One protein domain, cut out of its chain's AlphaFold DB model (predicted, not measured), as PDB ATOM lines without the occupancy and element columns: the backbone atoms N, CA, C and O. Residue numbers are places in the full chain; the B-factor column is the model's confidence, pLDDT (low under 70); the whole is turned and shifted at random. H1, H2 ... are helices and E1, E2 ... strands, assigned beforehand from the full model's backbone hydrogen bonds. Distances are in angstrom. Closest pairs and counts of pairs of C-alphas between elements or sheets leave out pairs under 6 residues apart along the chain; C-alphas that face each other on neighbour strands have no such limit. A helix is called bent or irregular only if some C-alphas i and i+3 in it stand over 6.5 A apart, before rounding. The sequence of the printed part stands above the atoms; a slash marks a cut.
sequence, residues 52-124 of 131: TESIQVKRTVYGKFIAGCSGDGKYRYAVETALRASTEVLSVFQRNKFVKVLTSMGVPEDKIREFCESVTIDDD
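AT A GLANCE: This is residues 52 to 124 of the 131 residues of an uncharacterized protein of Nitrospirae bacterium GWC2_57_9 (UniProt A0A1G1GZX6). Look first for a small antiparallel sheet of three strands, E1, E2 and E3, with the longest helix, H1, packed along one face of it, over E1 and E2. H2 packs on H1 on the side away from the sheet, and H3 folds back beside H2, its residues 111 to 117 reaching the sheet near the later part of E2. The printed part has 73 residues, with three named helices and three named strands in the order E1, E2, H1, H2, H3, E3; across the sheet the order is E1, E2, E3. The class is mixed, helices and strands. The whole is compact, with a radius of gyration of the C-alphas of 11.3 A, and elongated, with spans of 35 by 22 by 18 A.

HOW THE PARTS SIT: Begin at the inner strand of the sheet, E2, residues 63 to 71. Its edge neighbour E1, residues 53 to 59, is antiparallel to it at 155 degrees and forms a hairpin with it; look at N 57 and O 67, 2.8 A apart, and N 69 and O 55, 3.0 A apart, both within hydrogen-bond range. The other edge strand, E3, residues 120 to 124, is antiparallel to E2 at 173 degrees, with N 66 and O 122 at 2.8 A and N 120 and O 68 at 2.8 A. H1, residues 73 to 87, is on one face of this sheet, an arrangement of two layers, a helix layer over a strand layer. Its height over the sheet is 8.2 A, and it lies over E1 and E2. On the local plane it stands at 29 degrees to E1, only just along the strands. The closest C-alphas of E1 and H1 are those of Glu 53 and Gly 73, 5.9 A apart. H1 is irregular: C-alphas 74 and 77 are 8.0 A apart, and its line is a rough one. Moving outward, H2, residues 95 to 104, touches H1 at a steep tilt of 46 degrees, opposite ways; their closest C-alphas, of Ala 82 and Phe 98, are 4.9 A apart. H2 is not on the sheet. H3, residues 109 to 117, forms a helical hairpin with H2, at a shallow tilt of 30 degrees, opposite ways; the closest C-alphas are those of Val 99 and Ile 112, 6.7 A apart. H3 only grazes the sheet, with its residues 111 to 117; the closest C-alphas of E2 and H3, of Cys 69 and Phe 115, are 5.7 A apart. H1 and H3 are near each other, with 5 pairs of C-alphas within 10 A. In H2 and H3 every O i to N i+4 pair is within hydrogen-bond range; in H1 9 of 11 are.

IN THESE COORDINATES: Find C-alpha 53 at (-28.091, 33.466, -16.078), where E1 begins; it runs 19.2 A to C-alpha 59. E2 runs 26.3 A, from residue 63 to residue 71. Then find C-alpha 73 at (-29.351, 35.428, -21.507), from which H1 runs 20.1 A to residue 87. H2, residues 95 to 104, is 14.2 A long, and H3, residues 109 to 117, is 12.3 A. E3, residues 120 to 124, runs 13.2 A and ends at C-alpha 124, (-18.511, 46.969, -0.384).

THE WHOLE: The two C-alphas farthest apart, those of Tyr 62 and Asp 110, are 35.5 A apart. The printed part has no cut. The link from H1 to H2, 7 residues, is short; the other links are tight. The mean pLDDT of the printed part is 73.9; look for values under 70 at residues 52 to 66, 88 to 92 and 122 to 124.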
ATOM      1  N   THR A  52     -31.743  30.874 -15.749       51.94
ATOM      2  CA  THR A  52     -31.625  32.248 -15.283       51.94
ATOM      3  C   THR A  52     -30.139  32.545 -15.093       51.94
ATOM      4  O   THR A  52     -29.571  32.263 -14.040       51.94
ATOM      5  N   GLU A  53     -29.489  33.065 -16.132       58.44
ATOM      6  CA  GLU A  53     -28.091  33.466 -16.078       58.44
ATOM      7  C   GLU A  53     -28.006  34.716 -15.197       58.44
ATOM      8  O   GLU A  53     -28.682  35.717 -15.446       58.44
ATOM      9  N   SER A  54     -27.187  34.668 -14.144       58.22
ATOM     10  CA  SER A  54     -26.865  35.861 -13.363       58.22
ATOM     11  C   SER A  54     -25.924  36.743 -14.183       58.22
ATOM     12  O   SER A  54     -24.740  36.435 -14.334       58.22
ATOM     13  N   ILE A  55     -26.439  37.841 -14.722       68.44
ATOM     14  CA  ILE A  55     -25.642  38.825 -15.456       68.44
ATOM     15  C   ILE A  55     -25.095  39.809 -14.430       68.44
ATOM     16  O   ILE A  55     -25.881  40.424 -13.721       68.44
ATOM     17  N   GLN A  56     -23.770  39.956 -14.330       67.00
ATOM     18  CA  GLN A  56     -23.119  40.815 -13.336       67.00
ATOM     19  C   GLN A  56     -22.181  41.832 -13.991       67.00
ATOM     20  O   GLN A  56     -21.438  41.522 -14.922       67.00
ATOM     21  N   VAL A  57     -22.175  43.049 -13.455       62.47
ATOM     22  CA  VAL A  57     -21.274  44.139 -13.820       62.47
ATOM     23  C   VAL A  57     -20.451  44.514 -12.597       62.47
ATOM     24  O   VAL A  57     -20.990  44.928 -11.573       62.47
ATOM     25  N   LYS A  58     -19.127  44.419 -12.740       61.81
ATOM     26  CA  LYS A  58     -18.166  44.902 -11.750       61.81
ATOM     27  C   LYS A  58     -17.697  46.303 -12.127       61.81
ATOM     28  O   LYS A  58     -17.263  46.515 -13.260       61.81
ATOM     29  N   ARG A  59     -17.756  47.248 -11.186       61.66
ATOM     30  CA  ARG A  59     -17.167  48.587 -11.357       61.66
ATOM     31  C   ARG A  59     -15.793  48.638 -10.692       61.66
ATOM     32  O   ARG A  59     -15.585  48.042  -9.639       61.66
ATOM     33  N   THR A  60     -14.853  49.355 -11.298       55.06
ATOM     34  CA  THR A  60     -13.573  49.720 -10.677       55.06
ATOM     35  C   THR A  60     -13.763  51.004  -9.874       55.06
ATOM     36  O   THR A  60     -13.476  52.093 -10.360       55.06
ATOM     37  N   VAL A  61     -14.316  50.873  -8.672       55.78
ATOM     38  CA  VAL A  61     -14.272  51.904  -7.620       55.78
ATOM     39  C   VAL A  61     -13.291  51.395  -6.548       55.78
ATOM     40  O   VAL A  61     -12.960  50.208  -6.561       55.78
ATOM     41  N   TYR A  62     -12.780  52.246  -5.652       46.12
ATOM     42  CA  TYR A  62     -12.032  51.797  -4.466       46.12
ATOM     43  C   TYR A  62     -12.980  50.988  -3.547       46.12
ATOM     44  O   TYR A  62     -13.607  51.534  -2.649       46.12
ATOM     45  N   GLY A  63     -13.175  49.699  -3.858       54.41
ATOM     46  CA  GLY A  63     -14.162  48.802  -3.240       54.41
ATOM     47  C   GLY A  63     -14.600  47.660  -4.174       54.41
ATOM     48  O   GLY A  63     -14.165  47.578  -5.328       54.41
ATOM     49  N   LYS A  64     -15.467  46.756  -3.698       58.84
ATOM     50  CA  LYS A  64     -16.131  45.745  -4.545       58.84
ATOM     51  C   LYS A  64     -17.577  46.175  -4.786       58.84
ATOM     52  O   LYS A  64     -18.409  46.033  -3.906       58.84
ATOM     53  N   PHE A  65     -17.873  46.659  -5.993       62.50
ATOM     54  CA  PHE A  65     -19.246  46.925  -6.426       62.50
ATOM     55  C   PHE A  65     -19.661  45.918  -7.500       62.50
ATOM     56  O   PHE A  65     -19.032  45.855  -8.568       62.50
ATOM     57  N   ILE A  66     -20.714  45.148  -7.225       69.19
ATOM     58  CA  ILE A  66     -21.307  44.158  -8.124       69.19
ATOM     59  C   ILE A  66     -22.798  44.475  -8.263       69.19
ATOM     60  O   ILE A  66     -23.563  44.340  -7.315       69.19
ATOM     61  N   ALA A  67     -23.221  44.864  -9.466       70.38
ATOM     62  CA  ALA A  67     -24.638  44.960  -9.811       70.38
ATOM     63  C   ALA A  67     -24.988  43.844 -10.786       70.38
ATOM     64  O   ALA A  67     -24.317  43.690 -11.810       70.38
ATOM     65  N   GLY A  68     -26.029  43.076 -10.492       74.69
ATOM     66  CA  GLY A  68     -26.474  42.012 -11.372       74.69
ATOM     67  C   GLY A  68     -27.978  41.834 -11.405       74.69
ATOM     68  O   GLY A  68     -28.706  42.400 -10.600       74.69
ATOM     69  N   CYS A  69     -28.448  41.058 -12.370       75.75
ATOM     70  CA  CYS A  69     -29.828  40.595 -12.423       75.75
ATOM     71  C   CYS A  69     -29.883  39.230 -13.106       75.75
ATOM     72  O   CYS A  69     -29.024  38.901 -13.930       75.75
ATOM     73  N   SER A  70     -30.890  38.433 -12.767       74.88
ATOM     74  CA  SER A  70     -31.147  37.156 -13.425       74.88
ATOM     75  C   SER A  70     -32.226  37.298 -14.495       74.88
ATOM     76  O   SER A  70     -33.168  38.081 -14.355       74.88
ATOM     77  N   GLY A  71     -32.089  36.550 -15.585       72.38
ATOM     78  CA  GLY A  71     -33.129  36.459 -16.607       72.38
ATOM     79  C   GLY A  71     -32.605  35.889 -17.918       72.38
ATOM     80  O   GLY A  71     -31.592  35.194 -17.949       72.38
ATOM     81  N   ASP A  72     -33.311  36.171 -19.013       74.38
ATOM     82  CA  ASP A  72     -33.016  35.586 -20.324       74.38
ATOM     83  C   ASP A  72     -31.668  36.085 -20.883       74.38
ATOM     84  O   ASP A  72     -31.519  37.249 -21.277       74.38
ATOM     85  N   GLY A  73     -30.696  35.171 -20.982       71.06
ATOM     86  CA  GLY A  73     -29.351  35.428 -21.507       71.06
ATOM     87  C   GLY A  73     -29.316  35.944 -22.954       71.06
ATOM     88  O   GLY A  73     -28.293  36.464 -23.404       71.06
ATOM     89  N   LYS A  74     -30.431  35.890 -23.703       77.69
ATOM     90  CA  LYS A  74     -30.545  36.559 -25.015       77.69
ATOM     91  C   LYS A  74     -30.329  38.069 -24.939       77.69
ATOM     92  O   LYS A  74     -29.787  38.639 -25.882       77.69
ATOM     93  N   TYR A  75     -30.720  38.705 -23.836       80.56
ATOM     94  CA  TYR A  75     -30.631  40.159 -23.666       80.56
ATOM     95  C   TYR A  75     -29.381  40.598 -22.908       80.56
ATOM     96  O   TYR A  75     -29.265  41.765 -22.542       80.56
ATOM     97  N   ARG A  76     -28.417  39.692 -22.709       77.12
ATOM     98  CA  ARG A  76     -27.219  39.927 -21.900       77.12
ATOM     99  C   ARG A  76     -26.504  41.239 -22.216       77.12
ATOM    100  O   ARG A  76     -26.227  42.005 -21.305       77.12
ATOM    101  N   TYR A  77     -26.270  41.539 -23.492       77.94
ATOM    102  CA  TYR A  77     -25.610  42.788 -23.888       77.94
ATOM    103  C   TYR A  77     -26.414  44.040 -23.492       77.94
ATOM    104  O   TYR A  77     -25.849  45.012 -22.986       77.94
ATOM    105  N   ALA A  78     -27.735  44.009 -23.688       79.56
ATOM    106  CA  ALA A  78     -28.614  45.118 -23.329       79.56
ATOM    107  C   ALA A  78     -28.668  45.319 -21.810       79.56
ATOM    108  O   ALA A  78     -28.576  46.443 -21.323       79.56
ATOM    109  N   VAL A  79     -28.734  44.217 -21.067       83.31
ATOM    110  CA  VAL A  79     -28.739  44.195 -19.606       83.31
ATOM    111  C   VAL A  79     -27.414  44.686 -19.025       83.31
ATOM    112  O   VAL A  79     -27.429  45.562 -18.170       83.31
ATOM    113  N   GLU A  80     -26.264  44.213 -19.513       81.44
ATOM    114  CA  GLU A  80     -24.946  44.693 -19.069       81.44
ATOM    115  C   GLU A  80     -24.780  46.199 -19.323       81.44
ATOM    116  O   GLU A  80     -24.288  46.935 -18.464       81.44
ATOM    117  N   THR A  81     -25.231  46.673 -20.488       80.81
ATOM    118  CA  THR A  81     -25.189  48.097 -20.850       80.81
ATOM    119  C   THR A  81     -26.097  48.923 -19.939       80.81
ATOM    120  O   THR A  81     -25.676  49.954 -19.411       80.81
ATOM    121  N   ALA A  82     -27.320  48.448 -19.690       82.25
ATOM    122  CA  ALA A  82     -28.268  49.101 -18.799       82.25
ATOM    123  C   ALA A  82     -27.784  49.109 -17.341       82.25
ATOM    124  O   ALA A  82     -27.888  50.143 -16.680       82.25
ATOM    125  N   LEU A  83     -27.216  48.008 -16.836       80.94
ATOM    126  CA  LEU A  83     -26.626  47.911 -15.495       80.94
ATOM    127  C   LEU A  83     -25.459  48.891 -15.339       80.94
ATOM    128  O   LEU A  83     -25.411  49.626 -14.357       80.94
ATOM    129  N   ARG A  84     -24.559  48.987 -16.327       77.50
ATOM    130  CA  ARG A  84     -23.459  49.973 -16.311       77.50
ATOM    131  C   ARG A  84     -23.980  51.404 -16.289       77.50
ATOM    132  O   ARG A  84     -23.583  52.183 -15.430       77.50
ATOM    133  N   ALA A  85     -24.896  51.738 -17.194       78.50
ATOM    134  CA  ALA A  85     -25.439  53.088 -17.300       78.50
ATOM    135  C   ALA A  85     -26.216  53.497 -16.037       78.50
ATOM    136  O   ALA A  85     -26.096  54.629 -15.569       78.50
ATOM    137  N   SER A  86     -27.012  52.587 -15.475       74.81
ATOM    138  CA  SER A  86     -27.837  52.830 -14.279       74.81
ATOM    139  C   SER A  86     -27.047  52.913 -12.975       74.81
ATOM    140  O   SER A  86     -27.591  53.398 -11.984       74.81
ATOM    141  N   THR A  87     -25.780  52.493 -12.986       70.00
ATOM    142  CA  THR A  87     -24.888  52.519 -11.823       70.00
ATOM    143  C   THR A  87     -23.716  53.487 -11.987       70.00
ATOM    144  O   THR A  87     -22.905  53.578 -11.088       70.00
ATOM    145  N   GLU A  88     -23.609  54.243 -13.088       64.81
ATOM    146  CA  GLU A  88     -22.398  54.991 -13.481       64.81
ATOM    147  C   GLU A  88     -21.982  56.158 -12.557       64.81
ATOM    148  O   GLU A  88     -20.798  56.474 -12.450       64.81
ATOM    149  N   VAL A  89     -22.915  56.815 -11.871       59.72
ATOM    150  CA  VAL A  89     -22.621  58.091 -11.176       59.72
ATOM    151  C   VAL A  89     -22.782  57.995  -9.658       59.72
ATOM    152  O   VAL A  89     -22.178  58.766  -8.925       59.72
ATOM    153  N   LEU A  90     -23.575  57.041  -9.172       58.72
ATOM    154  CA  LEU A  90     -23.939  56.910  -7.763       58.72
ATOM    155  C   LEU A  90     -23.851  55.437  -7.359       58.72
ATOM    156  O   LEU A  90     -24.123  54.562  -8.179       58.72
ATOM    157  N   SER A  91     -23.562  55.168  -6.084       58.53
ATOM    158  CA  SER A  91     -23.735  53.848  -5.448       58.53
ATOM    159  C   SER A  91     -25.206  53.400  -5.380       58.53
ATOM    160  O   SER A  91     -25.521  52.312  -4.912       58.53
ATOM    161  N   VAL A  92     -26.134  54.221  -5.885       65.88
ATOM    162  CA  VAL A  92     -27.568  53.936  -5.928       65.88
ATOM    163  C   VAL A  92     -27.984  53.532  -7.340       65.88
ATOM    164  O   VAL A  92     -27.773  54.269  -8.306       65.88
ATOM    165  N   PHE A  93     -28.648  52.384  -7.453       72.75
ATOM    166  CA  PHE A  93     -29.195  51.898  -8.716       72.75
ATOM    167  C   PHE A  93     -30.372  52.746  -9.201       72.75
ATOM    168  O   PHE A  93     -31.431  52.834  -8.573       72.75
ATOM    169  N   GLN A  94     -30.212  53.344 -10.378       79.00
ATOM    170  CA  GLN A  94     -31.249  54.160 -10.996       79.00
ATOM    171  C   GLN A  94     -32.196  53.302 -11.843       79.00
ATOM    172  O   GLN A  94     -32.035  53.204 -13.064       79.00
ATOM    173  N   ARG A  95     -33.241  52.738 -11.218       79.69
ATOM    174  CA  ARG A  95     -34.240  51.881 -11.894       79.69
ATOM    175  C   ARG A  95     -34.845  52.529 -13.144       79.69
ATOM    176  O   ARG A  95     -34.960  51.886 -14.181       79.69
ATOM    177  N   ASN A  96     -35.155  53.825 -13.092       82.31
ATOM    178  CA  ASN A  96     -35.704  54.549 -14.244       82.31
ATOM    179  C   ASN A  96     -34.717  54.636 -15.419       82.31
ATOM    180  O   ASN A  96     -35.134  54.584 -16.574       82.31
ATOM    181  N   LYS A  97     -33.412  54.764 -15.146       81.25
ATOM    182  CA  LYS A  97     -32.367  54.785 -16.182       81.25
ATOM    183  C   LYS A  97     -32.168  53.386 -16.766       81.25
ATOM    184  O   LYS A  97     -32.084  53.253 -17.980       81.25
ATOM    185  N   PHE A  98     -32.186  52.361 -15.916       83.06
ATOM    186  CA  PHE A  98     -32.120  50.957 -16.321       83.06
ATOM    187  C   PHE A  98     -33.247  50.580 -17.291       83.06
ATOM    188  O   PHE A  98     -32.981  50.126 -18.402       83.06
ATOM    189  N   VAL A  99     -34.499  50.865 -16.914       86.19
ATOM    190  CA  VAL A  99     -35.681  50.601 -17.750       86.19
ATOM    191  C   VAL A  99     -35.582  51.341 -19.082       86.19
ATOM    192  O   VAL A  99     -35.718  50.714 -20.126       86.19
ATOM    193  N   LYS A 100     -35.263  52.644 -19.072       87.31
ATOM    194  CA  LYS A 100     -35.142  53.440 -20.307       87.31
ATOM    195  C   LYS A 100     -34.120  52.866 -21.287       87.31
ATOM    196  O   LYS A 100     -34.397  52.822 -22.484       87.31
ATOM    197  N   VAL A 101     -32.960  52.426 -20.796       85.31
ATOM    198  CA  VAL A 101     -31.927  51.824 -21.653       85.31
ATOM    199  C   VAL A 101     -32.428  50.504 -22.241       85.31
ATOM    200  O   VAL A 101     -32.342  50.323 -23.454       85.31
ATOM    201  N   LEU A 102     -33.038  49.629 -21.440       86.31
ATOM    202  CA  LEU A 102     -33.588  48.364 -21.942       86.31
ATOM    203  C   LEU A 102     -34.697  48.570 -22.984       86.31
ATOM    204  O   LEU A 102     -34.684  47.912 -24.024       86.31
ATOM    205  N   THR A 103     -35.606  49.522 -22.756       87.94
ATOM    206  CA  THR A 103     -36.647  49.879 -23.730       87.94
ATOM    207  C   THR A 103     -36.032  50.405 -25.027       87.94
ATOM    208  O   THR A 103     -36.435  49.990 -26.110       87.94
ATOM    209  N   SER A 104     -35.010  51.267 -24.940       86.50
ATOM    210  CA  SER A 104     -34.324  51.805 -26.127       86.50
ATOM    211  C   SER A 104     -33.597  50.736 -26.950       86.50
ATOM    212  O   SER A 104     -33.417  50.901 -28.153       86.50
ATOM    213  N   MET A 105     -33.220  49.622 -26.315       83.44
ATOM    214  CA  MET A 105     -32.563  48.480 -26.954       83.44
ATOM    215  C   MET A 105     -33.553  47.399 -27.422       83.44
ATOM    216  O   MET A 105     -33.125  46.334 -27.863       83.44
ATOM    217  N   GLY A 106     -34.864  47.663 -27.350       85.12
ATOM    218  CA  GLY A 106     -35.906  46.777 -27.875       85.12
ATOM    219  C   GLY A 106     -36.217  45.562 -26.998       85.12
ATOM    220  O   GLY A 106     -36.730  44.564 -27.503       85.12
ATOM    221  N   VAL A 107     -35.901  45.610 -25.700       85.44
ATOM    222  CA  VAL A 107     -36.236  44.524 -24.767       85.44
ATOM    223  C   VAL A 107     -37.743  44.561 -24.450       85.44
ATOM    224  O   VAL A 107     -38.250  45.629 -24.104       85.44
ATOM    225  N   PRO A 108     -38.474  43.430 -24.535       86.12
ATOM    226  CA  PRO A 108     -39.903  43.377 -24.216       86.12
ATOM    227  C   PRO A 108     -40.197  43.769 -22.763       86.12
ATOM    228  O   PRO A 108     -39.448  43.389 -21.863       86.12
ATOM    229  N   GLU A 109     -41.317  44.454 -22.510       82.56
ATOM    230  CA  GLU A 109     -41.690  44.932 -21.166       82.56
ATOM    231  C   GLU A 109     -41.775  43.810 -20.122       82.56
ATOM    232  O   GLU A 109     -41.319  43.987 -18.991       82.56
ATOM    233  N   ASP A 110     -42.274  42.636 -20.513       83.38
ATOM    234  CA  ASP A 110     -42.362  41.459 -19.639       83.38
ATOM    235  C   ASP A 110     -40.977  41.027 -19.138       83.38
ATOM    236  O   ASP A 110     -40.795  40.691 -17.968       83.38
ATOM    237  N   LYS A 111     -39.970  41.114 -20.016       81.56
ATOM    238  CA  LYS A 111     -38.575  40.802 -19.693       81.56
ATOM    239  C   LYS A 111     -37.920  41.904 -18.880       81.56
ATOM    240  O   LYS A 111     -37.181  41.607 -17.950       81.56
ATOM    241  N   ILE A 112     -38.226  43.168 -19.161       83.62
ATOM    242  CA  ILE A 112     -37.757  44.291 -18.335       83.62
ATOM    243  C   ILE A 112     -38.254  44.143 -16.893       83.62
ATOM    244  O   ILE A 112     -37.493  44.401 -15.959       83.62
ATOM    245  N   ARG A 113     -39.510  43.720 -16.704       82.25
ATOM    246  CA  ARG A 113     -40.084  43.477 -15.377       82.25
ATOM    247  C   ARG A 113     -39.349  42.351 -14.651       82.25
ATOM    248  O   ARG A 113     -38.907  42.580 -13.529       82.25
ATOM    249  N   GLU A 114     -39.129  41.223 -15.327       80.06
ATOM    250  CA  GLU A 114     -38.340  40.088 -14.823       80.06
ATOM    251  C   GLU A 114     -36.934  40.530 -14.372       80.06
ATOM    252  O   GLU A 114     -36.535  40.270 -13.240       80.06
ATOM    253  N   PHE A 115     -36.217  41.296 -15.205       81.31
ATOM    254  CA  PHE A 115     -34.890  41.813 -14.854       81.31
ATOM    255  C   PHE A 115     -34.917  42.809 -13.694       81.31
ATOM    256  O   PHE A 115     -33.969  42.853 -12.920       81.31
ATOM    257  N   CYS A 116     -35.965  43.630 -13.570       79.81
ATOM    258  CA  CYS A 116     -36.099  44.589 -12.471       79.81
ATOM    259  C   CYS A 116     -36.398  43.915 -11.126       79.81
ATOM    260  O   CYS A 116     -36.023  44.455 -10.088       79.81
ATOM    261  N   GLU A 117     -37.124  42.799 -11.138       79.94
ATOM    262  CA  GLU A 117     -37.484  42.041  -9.935       79.94
ATOM    263  C   GLU A 117     -36.301  41.236  -9.386       79.94
ATOM    264  O   GLU A 117     -36.236  40.985  -8.186       79.94
ATOM    265  N   SER A 118     -35.338  40.890 -10.243       78.81
ATOM    266  CA  SER A 118     -34.157  40.101  -9.890       78.81
ATOM    267  C   SER A 118     -32.874  40.913  -9.684       78.81
ATOM    268  O   SER A 118     -31.797  40.323  -9.571       78.81
ATOM    269  N   VAL A 119     -32.953  42.250  -9.655       80.38
ATOM    270  CA  VAL A 119     -31.768  43.100  -9.466       80.38
ATOM    271  C   VAL A 119     -31.174  42.875  -8.080       80.38
ATOM    272  O   VAL A 119     -31.834  43.085  -7.064       80.38
ATOM    273  N   THR A 120     -29.893  42.526  -8.046       74.94
ATOM    274  CA  THR A 120     -29.069  42.461  -6.842       74.94
ATOM    275  C   THR A 120     -27.936  43.474  -6.937       74.94
ATOM    276  O   THR A 120     -27.325  43.670  -7.991       74.94
ATOM    277  N   ILE A 121     -27.674  44.157  -5.825       73.19
ATOM    278  CA  ILE A 121     -26.593  45.132  -5.693       73.19
ATOM    279  C   ILE A 121     -25.818  44.733  -4.448       73.19
ATOM    280  O   ILE A 121     -26.391  44.674  -3.363       73.19
ATOM    281  N   ASP A 122     -24.539  44.439  -4.632       69.50
ATOM    282  CA  ASP A 122     -23.576  44.210  -3.565       69.50
ATOM    283  C   ASP A 122     -22.534  45.331  -3.641       69.50
ATOM    284  O   ASP A 122     -21.855  45.491  -4.662       69.50
ATOM    285  N   ASP A 123     -22.492  46.163  -2.605       65.31
ATOM    286  CA  ASP A 123     -21.655  47.358  -2.531       65.31
ATOM    287  C   ASP A 123     -20.812  47.314  -1.254       65.31
ATOM    288  O   ASP A 123     -21.285  47.624  -0.163       65.31
ATOM    289  N   ASP A 124     -19.552  46.912  -1.410       61.84
ATOM    290  CA  ASP A 124     -18.511  46.969  -0.384       61.84
ATOM    291  C   ASP A 124     -17.547  48.113  -0.737       61.84
ATOM    292  O   ASP A 124     -16.388  47.918  -1.132       61.84
TER     293      ASP A 124